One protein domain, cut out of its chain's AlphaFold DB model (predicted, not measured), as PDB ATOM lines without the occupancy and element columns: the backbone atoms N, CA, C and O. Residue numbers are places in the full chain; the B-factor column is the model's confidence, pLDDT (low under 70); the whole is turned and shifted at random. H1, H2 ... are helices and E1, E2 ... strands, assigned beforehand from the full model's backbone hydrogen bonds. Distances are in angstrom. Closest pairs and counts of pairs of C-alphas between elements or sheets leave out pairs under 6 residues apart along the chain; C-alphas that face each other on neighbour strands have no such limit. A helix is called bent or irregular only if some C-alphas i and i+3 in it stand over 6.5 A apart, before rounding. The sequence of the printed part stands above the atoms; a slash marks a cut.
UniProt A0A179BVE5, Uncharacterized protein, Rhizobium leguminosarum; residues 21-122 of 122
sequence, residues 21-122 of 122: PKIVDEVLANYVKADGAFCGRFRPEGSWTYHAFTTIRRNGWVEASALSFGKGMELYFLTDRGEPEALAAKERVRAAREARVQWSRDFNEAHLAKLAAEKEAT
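AT A GLANCE: This is residues 21 to 122 of the 122 residues of an uncharacterized protein of Rhizobium leguminosarum (UniProt A0A179BVE5). Look for a small head at one end of one very long helix: H3 begins in the head, and its residues 101 to 120, followed by 121 and 122, stick out as a long arm. In the head, H1 packs on both H2 and residues 85 to 93 of H3, while the hairpin of E1 and E2 makes the end away from the arm, with the short stretch 41 to 42 paired along E2. You have 102 printed residues with three named helices and two named strands, in the order H1, H2, E1, E2, H3; the sheet, E1 - E2, is antiparallel, and the class is mostly helix. The whole is extended, with a radius of gyration of the C-alphas of 19.9 A and spans of 70 by 26 by 22 A, the arm making much of the length.

HOW THE PARTS SIT: Start at the sheet, where E1, residues 62 to 68, and E2, residues 74 to 78, are antiparallel neighbours in a hairpin, with 142 degrees between their N-to-C directions. Look at N 65 and O 75, 2.8 A apart, and at N 63 and O 77, 2.9 A apart, both within hydrogen-bond range. On E2 you will also find residues 75 to 76 paired antiparallel with residues 41 to 42, a stretch too short to be a named strand. From E1 go to H2, residues 47 to 58: their closest C-alphas are those of Ile 56 and Val 62, 6.4 A apart. H2 is irregular, but only just: C-alphas 48 and 51 are 6.7 A apart, and its line is a rough one. Next find H1, residues 23 to 29, which touches H2, the closest C-alphas being those of Val 24 and Ala 52, 4.5 A apart. These two helices run the same way at a steep tilt of 61 degrees. H1 also touches H3, residues 82 to 120, but with residues 85 to 93 of H3 alone; the closest C-alphas are those of Ala 29 and Lys 90, 4.4 A apart. H1 and H3 run opposite ways at a steep tilt of 61 degrees. H2 and H3 are only just apart, 8.4 A at their closest, and H1 is apart from both E1 and E2. In H1 and H3 every O i to N i+4 pair is within hydrogen-bond range; in H2 it is 6 of 8.

IN THESE COORDINATES: Find C-alpha 62 at (31.887, 60.353, 62.545); from there E1 runs 15.0 A to C-alpha 68. E2 covers 13.4 A from Glu 74 to Leu 78. H2 goes from Ser 47 to Arg 58, 17.0 A, and H1 from Ile 23, with its C-alpha at (32.181, 45.107, 65.073), to Ala 29, 9.7 A. For H3, begin at C-alpha 82 at (30.831, 60.510, 68.542) and read on to C-alpha 120 at (44.855, 9.141, 87.894), 56.7 A away.

THE WHOLE: The two C-alphas farthest apart are those of Ala 66 and Thr 122, 70.6 A. Residues 101 to 122, of which 101 to 120 belong to H3, stand free; without them the body has 80 residues and spans 41 by 26 by 21 A. The printed part has no cut, and Thr 122 is the chain's last residue. Between H1 and H2 you will find a long link of 17 residues, 30 to 46, while the links H2 to E1, E1 to E2 and E2 to H3 are tight. The mean pLDDT of the printed part of this model is 92.6, and one residue, 122, is under 70.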
ATOM      1  N   PRO A  21      33.119  41.233  71.043       95.56
ATOM      2  CA  PRO A  21      32.673  42.615  70.923       95.56
ATOM      3  C   PRO A  21      31.984  42.841  69.573       95.56
ATOM      4  O   PRO A  21      32.296  42.198  68.569       95.56
ATOM      5  N   LYS A  22      31.018  43.762  69.544       95.88
ATOM      6  CA  LYS A  22      30.334  44.116  68.298       95.88
ATOM      7  C   LYS A  22      31.321  44.819  67.371       95.88
ATOM      8  O   LYS A  22      32.015  45.733  67.802       95.88
ATOM      9  N   ILE A  23      31.298  44.485  66.080       95.44
ATOM     10  CA  ILE A  23      32.181  45.107  65.073       95.44
ATOM     11  C   ILE A  23      32.000  46.635  65.042       95.44
ATOM     12  O   ILE A  23      32.967  47.367  64.870       95.44
ATOM     13  N   VAL A  24      30.777  47.135  65.259       96.62
ATOM     14  CA  VAL A  24      30.500  48.579  65.388       96.62
ATOM     15  C   VAL A  24      31.312  49.206  66.521       96.62
ATOM     16  O   VAL A  24      31.941  50.240  66.308       96.62
ATOM     17  N   ASP A  25      31.334  48.561  67.688       97.31
ATOM     18  CA  ASP A  25      32.088  49.046  68.841       97.31
ATOM     19  C   ASP A  25      33.594  48.966  68.575       97.31
ATOM     20  O   ASP A  25      34.317  49.893  68.916       97.31
ATOM     21  N   GLU A  26      34.078  47.912  67.913       95.88
ATOM     22  CA  GLU A  26      35.497  47.799  67.551       95.88
ATOM     23  C   GLU A  26      35.936  48.883  66.558       95.88
ATOM     24  O   GLU A  26      36.983  49.504  66.739       95.88
ATOM     25  N   VAL A  27      35.129  49.147  65.526       95.88
ATOM     26  CA  VAL A  27      35.417  50.201  64.544       95.88
ATOM     27  C   VAL A  27      35.393  51.577  65.205       95.88
ATOM     28  O   VAL A  27      36.266  52.390  64.914       95.88
ATOM     29  N   LEU A  28      34.439  51.841  66.100       96.50
ATOM     30  CA  LEU A  28      34.336  53.134  66.772       96.50
ATOM     31  C   LEU A  28      35.428  53.329  67.836       96.50
ATOM     32  O   LEU A  28      36.044  54.391  67.892       96.50
ATOM     33  N   ALA A  29      35.743  52.294  68.617       96.75
ATOM     34  CA  ALA A  29      36.816  52.324  69.611       96.75
ATOM     35  C   ALA A  29      38.187  52.634  68.989       96.75
ATOM     36  O   ALA A  29      39.037  53.232  69.643       96.75
ATOM     37  N   ASN A  30      38.404  52.283  67.714       95.25
ATOM     38  CA  ASN A  30      39.651  52.583  67.007       95.25
ATOM     39  C   ASN A  30      39.914  54.084  66.806       95.25
ATOM     40  O   ASN A  30      41.057  54.445  66.511       95.25
ATOM     41  N   TYR A  31      38.913  54.955  66.965       96.62
ATOM     42  CA  TYR A  31      39.096  56.412  66.948       96.62
ATOM     43  C   TYR A  31      39.666  56.958  68.265       96.62
ATOM     44  O   TYR A  31      40.033  58.127  68.334       96.62
ATOM     45  N   VAL A  32      39.775  56.120  69.299       96.88
ATOM     46  CA  VAL A  32      40.371  56.473  70.586       96.88
ATOM     47  C   VAL A  32      41.723  55.775  70.706       96.88
ATOM     48  O   VAL A  32      41.822  54.546  70.727       96.88
ATOM     49  N   LYS A  33      42.794  56.557  70.808       95.00
ATOM     50  CA  LYS A  33      44.156  56.059  71.031       95.00
ATOM     51  C   LYS A  33      44.309  55.451  72.429       95.00
ATOM     52  O   LYS A  33      43.418  55.534  73.275       95.00
ATOM     53  N   ALA A  34      45.448  54.808  72.684       91.25
ATOM     54  CA  ALA A  34      45.738  54.186  73.978       91.25
ATOM     55  C   ALA A  34      45.737  55.201  75.138       91.25
ATOM     56  O   ALA A  34      45.167  54.902  76.183       91.25
ATOM     57  N   ASP A  35      46.278  56.399  74.903       92.44
ATOM     58  CA  ASP A  35      46.328  57.547  75.825       92.44
ATOM     59  C   ASP A  35      44.962  58.219  76.074       92.44
ATOM     60  O   ASP A  35      44.853  59.089  76.929       92.44
ATOM     61  N   GLY A  36      43.915  57.811  75.349       90.75
ATOM     62  CA  GLY A  36      42.581  58.404  75.433       90.75
ATOM     63  C   GLY A  36      42.351  59.563  74.463       90.75
ATOM     64  O   GLY A  36      41.219  60.024  74.358       90.75
ATOM     65  N   ALA A  37      43.367  59.992  73.711       94.75
ATOM     66  CA  ALA A  37      43.205  61.033  72.706       94.75
ATOM     67  C   ALA A  37      42.440  60.518  71.475       94.75
ATOM     68  O   ALA A  37      42.558  59.352  71.079       94.75
ATOM     69  N   PHE A  38      41.693  61.406  70.825       96.19
ATOM     70  CA  PHE A  38      40.971  61.086  69.598       96.19
ATOM     71  C   PHE A  38      41.872  61.170  68.364       96.19
ATOM     72  O   PHE A  38      42.861  61.909  68.325       96.19
ATOM     73  N   CYS A  39      41.562  60.375  67.344       93.94
ATOM     74  CA  CYS A  39      42.304  60.370  66.092       93.94
ATOM     75  C   CYS A  39      41.400  60.220  64.875       93.94
ATOM     76  O   CYS A  39      40.329  59.619  64.938       93.94
ATOM     77  N   GLY A  40      41.872  60.751  63.746       93.12
ATOM     78  CA  GLY A  40      41.238  60.519  62.459       93.12
ATOM     79  C   GLY A  40      41.546  59.119  61.933       93.12
ATOM     80  O   GLY A  40      42.657  58.607  62.113       93.12
ATOM     81  N   ARG A  41      40.582  58.497  61.258       93.31
ATOM     82  CA  ARG A  41      40.741  57.188  60.612       93.31
ATOM     83  C   ARG A  41      40.280  57.239  59.171       93.31
ATOM     84  O   ARG A  41      39.275  57.862  58.853       93.31
ATOM     85  N   PHE A  42      41.016  56.565  58.296       91.06
ATOM     86  CA  PHE A  42      40.562  56.372  56.928       91.06
ATOM     87  C   PHE A  42      39.324  55.488  56.893       91.06
ATOM     88  O   PHE A  42      39.100  54.657  57.784       91.06
ATOM     89  N   ARG A  43      38.533  55.654  55.833       87.12
ATOM     90  CA  ARG A  43      37.459  54.719  55.516       87.12
ATOM     91  C   ARG A  43      38.014  53.286  55.523       87.12
ATOM     92  O   ARG A  43      39.016  53.024  54.862       87.12
ATOM     93  N   PRO A  44      37.370  52.343  56.225       86.12
ATOM     94  CA  PRO A  44      37.797  50.958  56.167       86.12
ATOM     95  C   PRO A  44      37.537  50.368  54.776       86.12
ATOM     96  O   PRO A  44      36.449  50.523  54.220       86.12
ATOM     97  N   GLU A  45      38.527  49.650  54.248       82.00
ATOM     98  CA  GLU A  45      38.449  48.972  52.945       82.00
ATOM     99  C   GLU A  45      37.792  47.582  53.033       82.00
ATOM    100  O   GLU A  45      37.258  47.068  52.054       82.00
ATOM    101  N   GLY A  46      37.795  46.970  54.220       84.25
ATOM    102  CA  GLY A  46      37.260  45.627  54.436       84.25
ATOM    103  C   GLY A  46      35.730  45.555  54.343       84.25
ATOM    104  O   GLY A  46      35.015  46.307  55.003       84.25
ATOM    105  N   SER A  47      35.212  44.564  53.613       87.69
ATOM    106  CA  SER A  47      33.763  44.329  53.457       87.69
ATOM    107  C   SER A  47      33.042  44.082  54.792       87.69
ATOM    108  O   SER A  47      31.964  44.616  55.040       87.69
ATOM    109  N   TRP A  48      33.670  43.330  55.693       88.00
ATOM    110  CA  TRP A  48      33.181  43.019  57.039       88.00
ATOM    111  C   TRP A  48      33.090  44.214  58.006       88.00
ATOM    112  O   TRP A  48      32.237  44.217  58.892       88.00
ATOM    113  N   THR A  49      33.910  45.253  57.834       91.88
ATOM    114  CA  THR A  49      33.870  46.480  58.654       91.88
ATOM    115  C   THR A  49      33.057  47.591  57.995       91.88
ATOM    116  O   THR A  49      32.641  48.535  58.670       91.88
ATOM    117  N   TYR A  50      32.755  47.468  56.701       90.75
ATOM    118  CA  TYR A  50      31.991  48.457  55.950       90.75
ATOM    119  C   TYR A  50      30.587  48.704  56.527       90.75
ATOM    120  O   TYR A  50      30.156  49.851  56.668       90.75
ATOM    121  N   HIS A  51      29.873  47.652  56.938       93.62
ATOM    122  CA  HIS A  51      28.554  47.806  57.567       93.62
ATOM    123  C   HIS A  51      28.621  48.517  58.924       93.62
ATOM    124  O   HIS A  51      27.771  49.350  59.245       93.62
ATOM    125  N   ALA A  52      29.656  48.229  59.710       95.75
ATOM    126  CA  ALA A  52      29.892  48.931  60.961       95.75
ATOM    127  C   ALA A  52      30.191  50.414  60.710       95.75
ATOM    128  O   ALA A  52      29.577  51.282  61.327       95.75
ATOM    129  N   PHE A  53      31.047  50.707  59.732       95.06
ATOM    130  CA  PHE A  53      31.384  52.071  59.344       95.06
ATOM    131  C   PHE A  53      30.177  52.878  58.843       95.06
ATOM    132  O   PHE A  53      29.943  54.009  59.265       95.06
ATOM    133  N   THR A  54      29.365  52.292  57.967       94.44
ATOM    134  CA  THR A  54      28.140  52.945  57.478       94.44
ATOM    135  C   THR A  54      27.145  53.196  58.613       94.44
ATOM    136  O   THR A  54      26.496  54.241  58.628       94.44
ATOM    137  N   THR A  55      27.075  52.303  59.606       95.88
ATOM    138  CA  THR A  55      26.257  52.497  60.812       95.88
ATOM    139  C   THR A  55      26.735  53.694  61.634       95.88
ATOM    140  O   THR A  55      25.922  54.562  61.948       95.88
ATOM    141  N   ILE A  56      28.034  53.793  61.941       96.56
ATOM    142  CA  ILE A  56      28.556  54.914  62.743       96.56
ATOM    143  C   ILE A  56      28.438  56.258  62.013       96.56
ATOM    144  O   ILE A  56      28.132  57.268  62.644       96.56
ATOM    145  N   ARG A  57      28.582  56.269  60.678       95.62
ATOM    146  CA  ARG A  57      28.319  57.457  59.853       95.62
ATOM    147  C   ARG A  57      26.855  57.866  59.892       95.62
ATOM    148  O   ARG A  57      26.556  59.034  60.109       95.62
ATOM    149  N   ARG A  58      25.939  56.914  59.693       96.31
ATOM    150  CA  ARG A  58      24.492  57.177  59.705       96.31
ATOM    151  C   ARG A  58      24.018  57.699  61.060       96.31
ATOM    152  O   ARG A  58      23.120  58.528  61.105       96.31
ATOM    153  N   ASN A  59      24.634  57.238  62.145       96.69
ATOM    154  CA  ASN A  59      24.342  57.714  63.496       96.69
ATOM    155  C   ASN A  59      24.945  59.100  63.799       96.69
ATOM    156  O   ASN A  59      24.682  59.652  64.865       96.69
ATOM    157  N   GLY A  60      25.740  59.668  62.885       96.44
ATOM    158  CA  GLY A  60      26.369  60.978  63.048       96.44
ATOM    159  C   GLY A  60      27.526  60.994  64.049       96.44
ATOM    160  O   GLY A  60      27.855  62.054  64.571       96.44
ATOM    161  N   TRP A  61      28.130  59.839  64.345       97.75
ATOM    162  CA  TRP A  61      29.264  59.744  65.273       97.75
ATOM    163  C   TRP A  61      30.595  60.102  64.619       97.75
ATOM    164  O   TRP A  61      31.529  60.498  65.305       97.75
ATOM    165  N   VAL A  62      30.693  59.960  63.296       96.56
ATOM    166  CA  VAL A  62      31.887  60.353  62.545       96.56
ATOM    167  C   VAL A  62      31.516  61.142  61.303       96.56
ATOM    168  O   VAL A  62      30.513  60.859  60.636       96.56
ATOM    169  N   GLU A  63      32.375  62.088  60.956       94.88
ATOM    170  CA  GLU A  63      32.244  62.935  59.779       94.88
ATOM    171  C   GLU A  63      33.509  62.907  58.927       94.88
ATOM    172  O   GLU A  63      34.604  62.632  59.417       94.88
ATOM    173  N   ALA A  64      33.337  63.122  57.622       91.88
ATOM    174  CA  ALA A  64      34.461  63.202  56.704       91.88
ATOM    175  C   ALA A  64      35.149  64.558  56.876       91.88
ATOM    176  O   ALA A  64      34.498  65.598  56.845       91.88
ATOM    177  N   SER A  65      36.468  64.535  57.006       85.75
ATOM    178  CA  SER A  65      37.303  65.722  56.916       85.75
ATOM    179  C   SER A  65      37.305  66.277  55.495       85.75
ATOM    180  O   SER A  65      37.178  65.532  54.522       85.75
ATOM    181  N   ALA A  66      37.574  67.577  55.369       79.06
ATOM    182  CA  ALA A  66      37.938  68.188  54.091       79.06
ATOM    183  C   ALA A  66      39.281  67.656  53.540       79.06
ATOM    184  O   ALA A  66      39.577  67.821  52.357       79.06
ATOM    185  N   LEU A  67      40.092  66.998  54.380       74.88
ATOM    186  CA  LEU A  67      41.318  66.318  53.972       74.88
ATOM    187  C   LEU A  67      40.977  65.002  53.253       74.88
ATOM    188  O   LEU A  67      40.706  63.977  53.886       74.88
ATOM    189  N   SER A  68      41.020  65.035  51.920       74.75
ATOM    190  CA  SER A  68      40.935  63.846  51.066       74.75
ATOM    191  C   SER A  68      42.184  63.726  50.194       74.75
ATOM    192  O   SER A  68      42.633  64.706  49.604       74.75
ATOM    193  N   PHE A  69      42.742  62.519  50.104       79.19
ATOM    194  CA  PHE A  69      43.933  62.228  49.290       79.19
ATOM    195  C   PHE A  69      43.572  61.535  47.964       79.19
ATOM    196  O   PHE A  69      44.385  60.824  47.378       79.19
ATOM    197  N   GLY A  70      42.330  61.711  47.505       76.69
ATOM    198  CA  GLY A  70      41.756  61.014  46.354       76.69
ATOM    199  C   GLY A  70      40.583  60.105  46.728       76.69
ATOM    200  O   GLY A  70      40.204  59.968  47.895       76.69
ATOM    201  N   LYS A  71      39.971  59.484  45.714       75.50
ATOM    202  CA  LYS A  71      38.765  58.660  45.872       75.50
ATOM    203  C   LYS A  71      39.031  57.477  46.812       75.50
ATOM    204  O   LYS A  71      39.883  56.647  46.524       75.50
ATOM    205  N   GLY A  72      38.265  57.385  47.901       72.62
ATOM    206  CA  GLY A  72      38.396  56.315  48.900       72.62
ATOM    207  C   GLY A  72      39.393  56.605  50.027       72.62
ATOM    208  O   GLY A  72      39.349  55.916  51.040       72.62
ATOM    209  N   MET A  73      40.200  57.664  49.909       82.56
ATOM    210  CA  MET A  73      41.194  58.089  50.906       82.56
ATOM    211  C   MET A  73      40.697  59.296  51.710       82.56
ATOM    212  O   MET A  73      41.382  60.309  51.866       82.56
ATOM    213  N   GLU A  74      39.458  59.197  52.178       88.19
ATOM    214  CA  GLU A  74      38.809  60.198  53.021       88.19
ATOM    215  C   GLU A  74      39.168  59.927  54.481       88.19
ATOM    216  O   GLU A  74      39.007  58.800  54.971       88.19
ATOM    217  N   LEU A  75      39.648  60.958  55.173       91.94
ATOM    218  CA  LEU A  75      39.915  60.884  56.603       91.94
ATOM    219  C   LEU A  75      38.644  61.243  57.372       91.94
ATOM    220  O   LEU A  75      38.034  62.272  57.106       91.94
ATOM    221  N   TYR A  76      38.251  60.411  58.327       94.44
ATOM    222  CA  TYR A  76      37.076  60.620  59.168       94.44
ATOM    223  C   TYR A  76      37.496  60.972  60.587       94.44
ATOM    224  O   TYR A  76      38.445  60.381  61.099       94.44
ATOM    225  N   PHE A  77      36.777  61.889  61.227       96.25
ATOM    226  CA  PHE A  77      36.968  62.265  62.630       96.25
ATOM    227  C   PHE A  77      35.684  62.046  63.423       96.25
ATOM    228  O   PHE A  77      34.596  61.962  62.849       96.25
ATOM    229  N   LEU A  78      35.825  61.915  64.742       97.25
ATOM    230  CA  LEU A  78      34.683  61.893  65.650       97.25
ATOM    231  C   LEU A  78      34.023  63.272  65.676       97.25
ATOM    232  O   LEU A  78      34.707  64.289  65.626       97.25
ATOM    233  N   THR A  79      32.698  63.279  65.760       97.31
ATOM    234  CA  THR A  79      31.920  64.482  66.079       97.31
ATOM    235  C   THR A  79      31.806  64.638  67.597       97.31
ATOM    236  O   THR A  79      32.020  63.666  68.326       97.31
ATOM    237  N   ASP A  80      31.321  65.784  68.079       96.56
ATOM    238  CA  ASP A  80      31.011  66.001  69.505       96.56
ATOM    239  C   ASP A  80      30.100  64.906  70.098       96.56
ATOM    240  O   ASP A  80      30.175  64.564  71.277       96.56
ATOM    241  N   ARG A  81      29.224  64.317  69.271       96.31
ATOM    242  CA  ARG A  81      28.348  63.200  69.668       96.31
ATOM    243  C   ARG A  81      29.049  61.847  69.597       96.31
ATOM    244  O   ARG A  81      28.632  60.910  70.275       96.31
ATOM    245  N   GLY A  82      30.052  61.723  68.736       96.88
ATOM    246  CA  GLY A  82      30.831  60.510  68.542       96.88
ATOM    247  C   GLY A  82      31.872  60.278  69.623       96.88
ATOM    248  O   GLY A  82      32.083  59.130  69.996       96.88
ATOM    249  N   GLU A  83      32.491  61.333  70.151       97.31
ATOM    250  CA  GLU A  83      33.502  61.240  71.213       97.31
ATOM    251  C   GLU A  83      33.052  60.420  72.438       97.31
ATOM    252  O   GLU A  83      33.707  59.417  72.750       97.31
ATOM    253  N   PRO A  84      31.925  60.745  73.110       97.38
ATOM    254  CA  PRO A  84      31.469  59.963  74.257       97.38
ATOM    255  C   PRO A  84      31.083  58.530  73.872       97.38
ATOM    256  O   PRO A  84      31.340  57.594  74.632       97.38
ATOM    257  N   GLU A  85      30.515  58.325  72.680       97.88
ATOM    258  CA  GLU A  85      30.149  56.988  72.209       97.88
ATOM    259  C   GLU A  85      31.387  56.139  71.893       97.88
ATOM    260  O   GLU A  85      31.395  54.940  72.156       97.88
ATOM    261  N   ALA A  86      32.461  56.743  71.380       97.56
ATOM    262  CA  ALA A  86      33.716  56.057  71.099       97.56
ATOM    263  C   ALA A  86      34.444  55.641  72.378       97.56
ATOM    264  O   ALA A  86      34.979  54.531  72.447       97.56
ATOM    265  N   LEU A  87      34.404  56.480  73.416       97.75
ATOM    266  CA  LEU A  87      34.878  56.111  74.749       97.75
ATOM    267  C   LEU A  87      34.054  54.953  75.323       97.75
ATOM    268  O   LEU A  87      34.623  53.945  75.745       97.75
ATOM    269  N   ALA A  88      32.723  55.038  75.260       97.25
ATOM    270  CA  ALA A  88      31.847  53.959  75.714       97.25
ATOM    271  C   ALA A  88      32.081  52.656  74.929       97.25
ATOM    272  O   ALA A  88      32.145  51.576  75.517       97.25
ATOM    273  N   ALA A  89      32.261  52.737  73.611       97.38
ATOM    274  CA  ALA A  89      32.590  51.598  72.764       97.38
ATOM    275  C   ALA A  89      33.937  50.971  73.149       97.38
ATOM    276  O   ALA A  89      34.023  49.748  73.262       97.38
ATOM    277  N   LYS A  90      34.968  51.782  73.419       97.06
ATOM    278  CA  LYS A  90      36.274  51.297  73.891       97.06
ATOM    279  C   LYS A  90      36.148  50.528  75.203       97.06
ATOM    280  O   LYS A  90      36.728  49.451  75.330       97.06
ATOM    281  N   GLU A  91      35.338  51.023  76.131       96.94
ATOM    282  CA  GLU A  91      35.046  50.347  77.397       96.94
ATOM    283  C   GLU A  91      34.283  49.029  77.197       96.94
ATOM    284  O   GLU A  91      34.673  47.999  77.749       96.94
ATOM    285  N   ARG A  92      33.259  49.010  76.330       97.62
ATOM    286  CA  ARG A  92      32.534  47.778  75.963       97.62
ATOM    287  C   ARG A  92      33.466  46.733  75.343       97.62
ATOM    288  O   ARG A  92      33.395  45.555  75.694       97.62
ATOM    289  N   VAL A  93      34.357  47.156  74.444       97.38
ATOM    290  CA  VAL A  93      35.355  46.286  73.802       97.38
ATOM    291  C   VAL A  93      36.352  45.754  74.825       97.38
ATOM    292  O   VAL A  93      36.640  44.556  74.816       97.38
ATOM    293  N   ARG A  94      36.853  46.610  75.723       96.38
ATOM    294  CA  ARG A  94      37.762  46.212  76.804       96.38
ATOM    295  C   ARG A  94      37.118  45.149  77.689       96.38
ATOM    296  O   ARG A  94      37.678  44.063  77.809       96.38
ATOM    297  N   ALA A  95      35.916  45.409  78.200       96.94
ATOM    298  CA  ALA A  95      35.189  44.478  79.058       96.94
ATOM    299  C   ALA A  95      34.922  43.129  78.365       96.94
ATOM    300  O   ALA A  95      35.114  42.069  78.961       96.94
ATOM    301  N   ALA A  96      34.533  43.138  77.083       97.00
ATOM    302  CA  ALA A  96      34.329  41.908  76.316       97.00
ATOM    303  C   ALA A  96      35.633  41.111  76.139       97.00
ATOM    304  O   ALA A  96      35.641  39.885  76.281       97.00
ATOM    305  N   ARG A  97      36.749  41.794  75.854       96.12
ATOM    306  CA  ARG A  97      38.068  41.161  75.714       96.12
ATOM    307  C   ARG A  97      38.555  40.591  77.042       96.12
ATOM    308  O   ARG A  97      38.977  39.441  77.064       96.12
ATOM    309  N   GLU A  98      38.434  41.336  78.134       97.12
ATOM    310  CA  GLU A  98      38.781  40.875  79.483       97.12
ATOM    311  C   GLU A  98      37.959  39.650  79.886       97.12
ATOM    312  O   GLU A  98      38.526  38.641  80.305       97.12
ATOM    313  N   ALA A  99      36.642  39.675  79.661       96.44
ATOM    314  CA  ALA A  99      35.774  38.535  79.941       96.44
ATOM    315  C   ALA A  99      36.197  37.282  79.160       96.44
ATOM    316  O   ALA A  99      36.204  36.180  79.712       96.44
ATOM    317  N   ARG A 100      36.576  37.434  77.884       96.44
ATOM    318  CA  ARG A 100      37.062  36.319  77.056       96.44
ATOM    319  C   ARG A 100      38.443  35.830  77.471       96.44
ATOM    320  O   ARG A 100      38.667  34.624  77.466       96.44
ATOM    321  N   VAL A 101      39.354  36.733  77.834       96.81
ATOM    322  CA  VAL A 101      40.672  36.366  78.367       96.81
ATOM    323  C   VAL A 101      40.502  35.567  79.652       96.81
ATOM    324  O   VAL A 101      41.102  34.503  79.778       96.81
ATOM    325  N   GLN A 102      39.643  36.026  80.564       96.81
ATOM    326  CA  GLN A 102      39.362  35.300  81.796       96.81
ATOM    327  C   GLN A 102      38.742  33.934  81.505       96.81
ATOM    328  O   GLN A 102      39.229  32.929  82.001       96.81
ATOM    329  N   TRP A 103      37.734  33.867  80.631       97.19
ATOM    330  CA  TRP A 103      37.125  32.590  80.253       97.19
ATOM    331  C   TRP A 103      38.135  31.616  79.627       97.19
ATOM    332  O   TRP A 103      38.086  30.424  79.901       97.19
ATOM    333  N   SER A 104      39.071  32.112  78.812       96.50
ATOM    334  CA  SER A 104      40.141  31.297  78.222       96.50
ATOM    335  C   SER A 104      41.088  30.727  79.283       96.50
ATOM    336  O   SER A 104      41.492  29.569  79.198       96.50
ATOM    337  N   ARG A 105      41.415  31.517  80.314       96.50
ATOM    338  CA  ARG A 105      42.213  31.050  81.459       96.50
ATOM    339  C   ARG A 105      41.481  29.954  82.226       96.50
ATOM    340  O   ARG A 105      42.056  28.885  82.404       96.50
ATOM    341  N   ASP A 106      40.215  30.189  82.571       95.75
ATOM    342  CA  ASP A 106      39.380  29.212  83.281       95.75
ATOM    343  C   ASP A 106      39.252  27.904  82.479       95.75
ATOM    344  O   ASP A 106      39.329  26.812  83.035       95.75
ATOM    345  N   PHE A 107      39.101  28.008  81.153       96.00
ATOM    346  CA  PHE A 107      39.051  26.852  80.261       96.00
ATOM    347  C   PHE A 107      40.329  26.025  80.327       96.00
ATOM    348  O   PHE A 107      40.260  24.808  80.479       96.00
ATOM    349  N   ASN A 108      41.487  26.674  80.216       95.62
ATOM    350  CA  ASN A 108      42.767  25.977  80.241       95.62
ATOM    351  C   ASN A 108      42.998  25.288  81.590       95.62
ATOM    352  O   ASN A 108      43.433  24.140  81.614       95.62
ATOM    353  N   GLU A 109      42.662  25.952  82.697       95.44
ATOM    354  CA  GLU A 109      42.766  25.378  84.039       95.44
ATOM    355  C   GLU A 109      41.854  24.154  84.205       95.44
ATOM    356  O   GLU A 109      42.324  23.069  84.553       95.44
ATOM    357  N   ALA A 110      40.570  24.287  83.861       94.06
ATOM    358  CA  ALA A 110      39.605  23.195  83.946       94.06
ATOM    359  C   ALA A 110      39.962  22.027  83.011       94.06
ATOM    360  O   ALA A 110      39.792  20.858  83.365       94.06
ATOM    361  N   HIS A 111      40.487  22.322  81.821       94.00
ATOM    362  CA  HIS A 111      40.915  21.300  80.877       94.00
ATOM    363  C   HIS A 111      42.126  20.516  81.394       94.00
ATOM    364  O   HIS A 111      42.125  19.287  81.324       94.00
ATOM    365  N   LEU A 112      43.123  21.197  81.965       94.50
ATOM    366  CA  LEU A 112      44.286  20.549  82.572       94.50
ATOM    367  C   LEU A 112      43.896  19.695  83.785       94.50
ATOM    368  O   LEU A 112      44.364  18.564  83.896       94.50
ATOM    369  N   ALA A 113      43.004  20.192  84.646       93.00
ATOM    370  CA  ALA A 113      42.494  19.435  85.790       93.00
ATOM    371  C   ALA A 113      41.759  18.159  85.349       93.00
ATOM    372  O   ALA A 113      41.981  17.084  85.906       93.00
ATOM    373  N   LYS A 114      40.939  18.251  84.295       91.69
ATOM    374  CA  LYS A 114      40.265  17.090  83.705       91.69
ATOM    375  C   LYS A 114      41.266  16.048  83.193       91.69
ATOM    376  O   LYS A 114      41.113  14.868  83.490       91.69
ATOM    377  N   LEU A 115      42.297  16.479  82.463       92.81
ATOM    378  CA  LEU A 115      43.337  15.581  81.951       92.81
ATOM    379  C   LEU A 115      44.145  14.917  83.074       92.81
ATOM    380  O   LEU A 115      44.572  13.776  82.920       92.81
ATOM    381  N   ALA A 116      44.381  15.615  84.186       92.88
ATOM    382  CA  ALA A 116      45.040  15.039  85.357       92.88
ATOM    383  C   ALA A 116      44.169  13.953  86.011       92.88
ATOM    384  O   ALA A 116      44.651  12.848  86.236       92.88
ATOM    385  N   ALA A 117      42.876  14.225  86.207       91.75
ATOM    386  CA  ALA A 117      41.936  13.257  86.773       91.75
ATOM    387  C   ALA A 117      41.775  11.997  85.900       91.75
ATOM    388  O   ALA A 117      41.697  10.887  86.417       91.75
ATOM    389  N   GLU A 118      41.767  12.145  84.570       91.00
ATOM    390  CA  GLU A 118      41.723  11.006  83.638       91.00
ATOM    391  C   GLU A 118      42.987  10.134  83.726       91.00
ATOM    392  O   GLU A 118      42.901   8.912  83.604       91.00
ATOM    393  N   LYS A 119      44.155  10.739  83.985       90.19
ATOM    394  CA  LYS A 119      45.416  10.007  84.183       90.19
ATOM    395  C   LYS A 119      45.469   9.255  85.509       90.19
ATOM    396  O   LYS A 119      46.044   8.181  85.541       90.19
ATOM    397  N   GLU A 120      44.905   9.805  86.581       83.94
ATOM    398  CA  GLU A 120      44.855   9.141  87.894       83.94
ATOM    399  C   GLU A 120      43.842   7.986  87.937       83.94
ATOM    400  O   GLU A 120      43.970   7.078  88.754       83.94
ATOM    401  N   ALA A 121      42.836   8.015  87.060       77.31
ATOM    402  CA  ALA A 121      41.820   6.974  86.941       77.31
ATOM    403  C   ALA A 121      42.235   5.785  86.047       77.31
ATOM    404  O   ALA A 121      41.452   4.840  85.916       77.31
ATOM    405  N   THR A 122      43.416   5.846  85.419       63.47
ATOM    406  CA  THR A 122      43.971   4.808  84.530       63.47
ATOM    407  C   THR A 122      45.115   4.076  85.218       63.47
ATOM    408  O   THR A 122      45.144   2.829  85.126       63.47
TER     409      THR A 122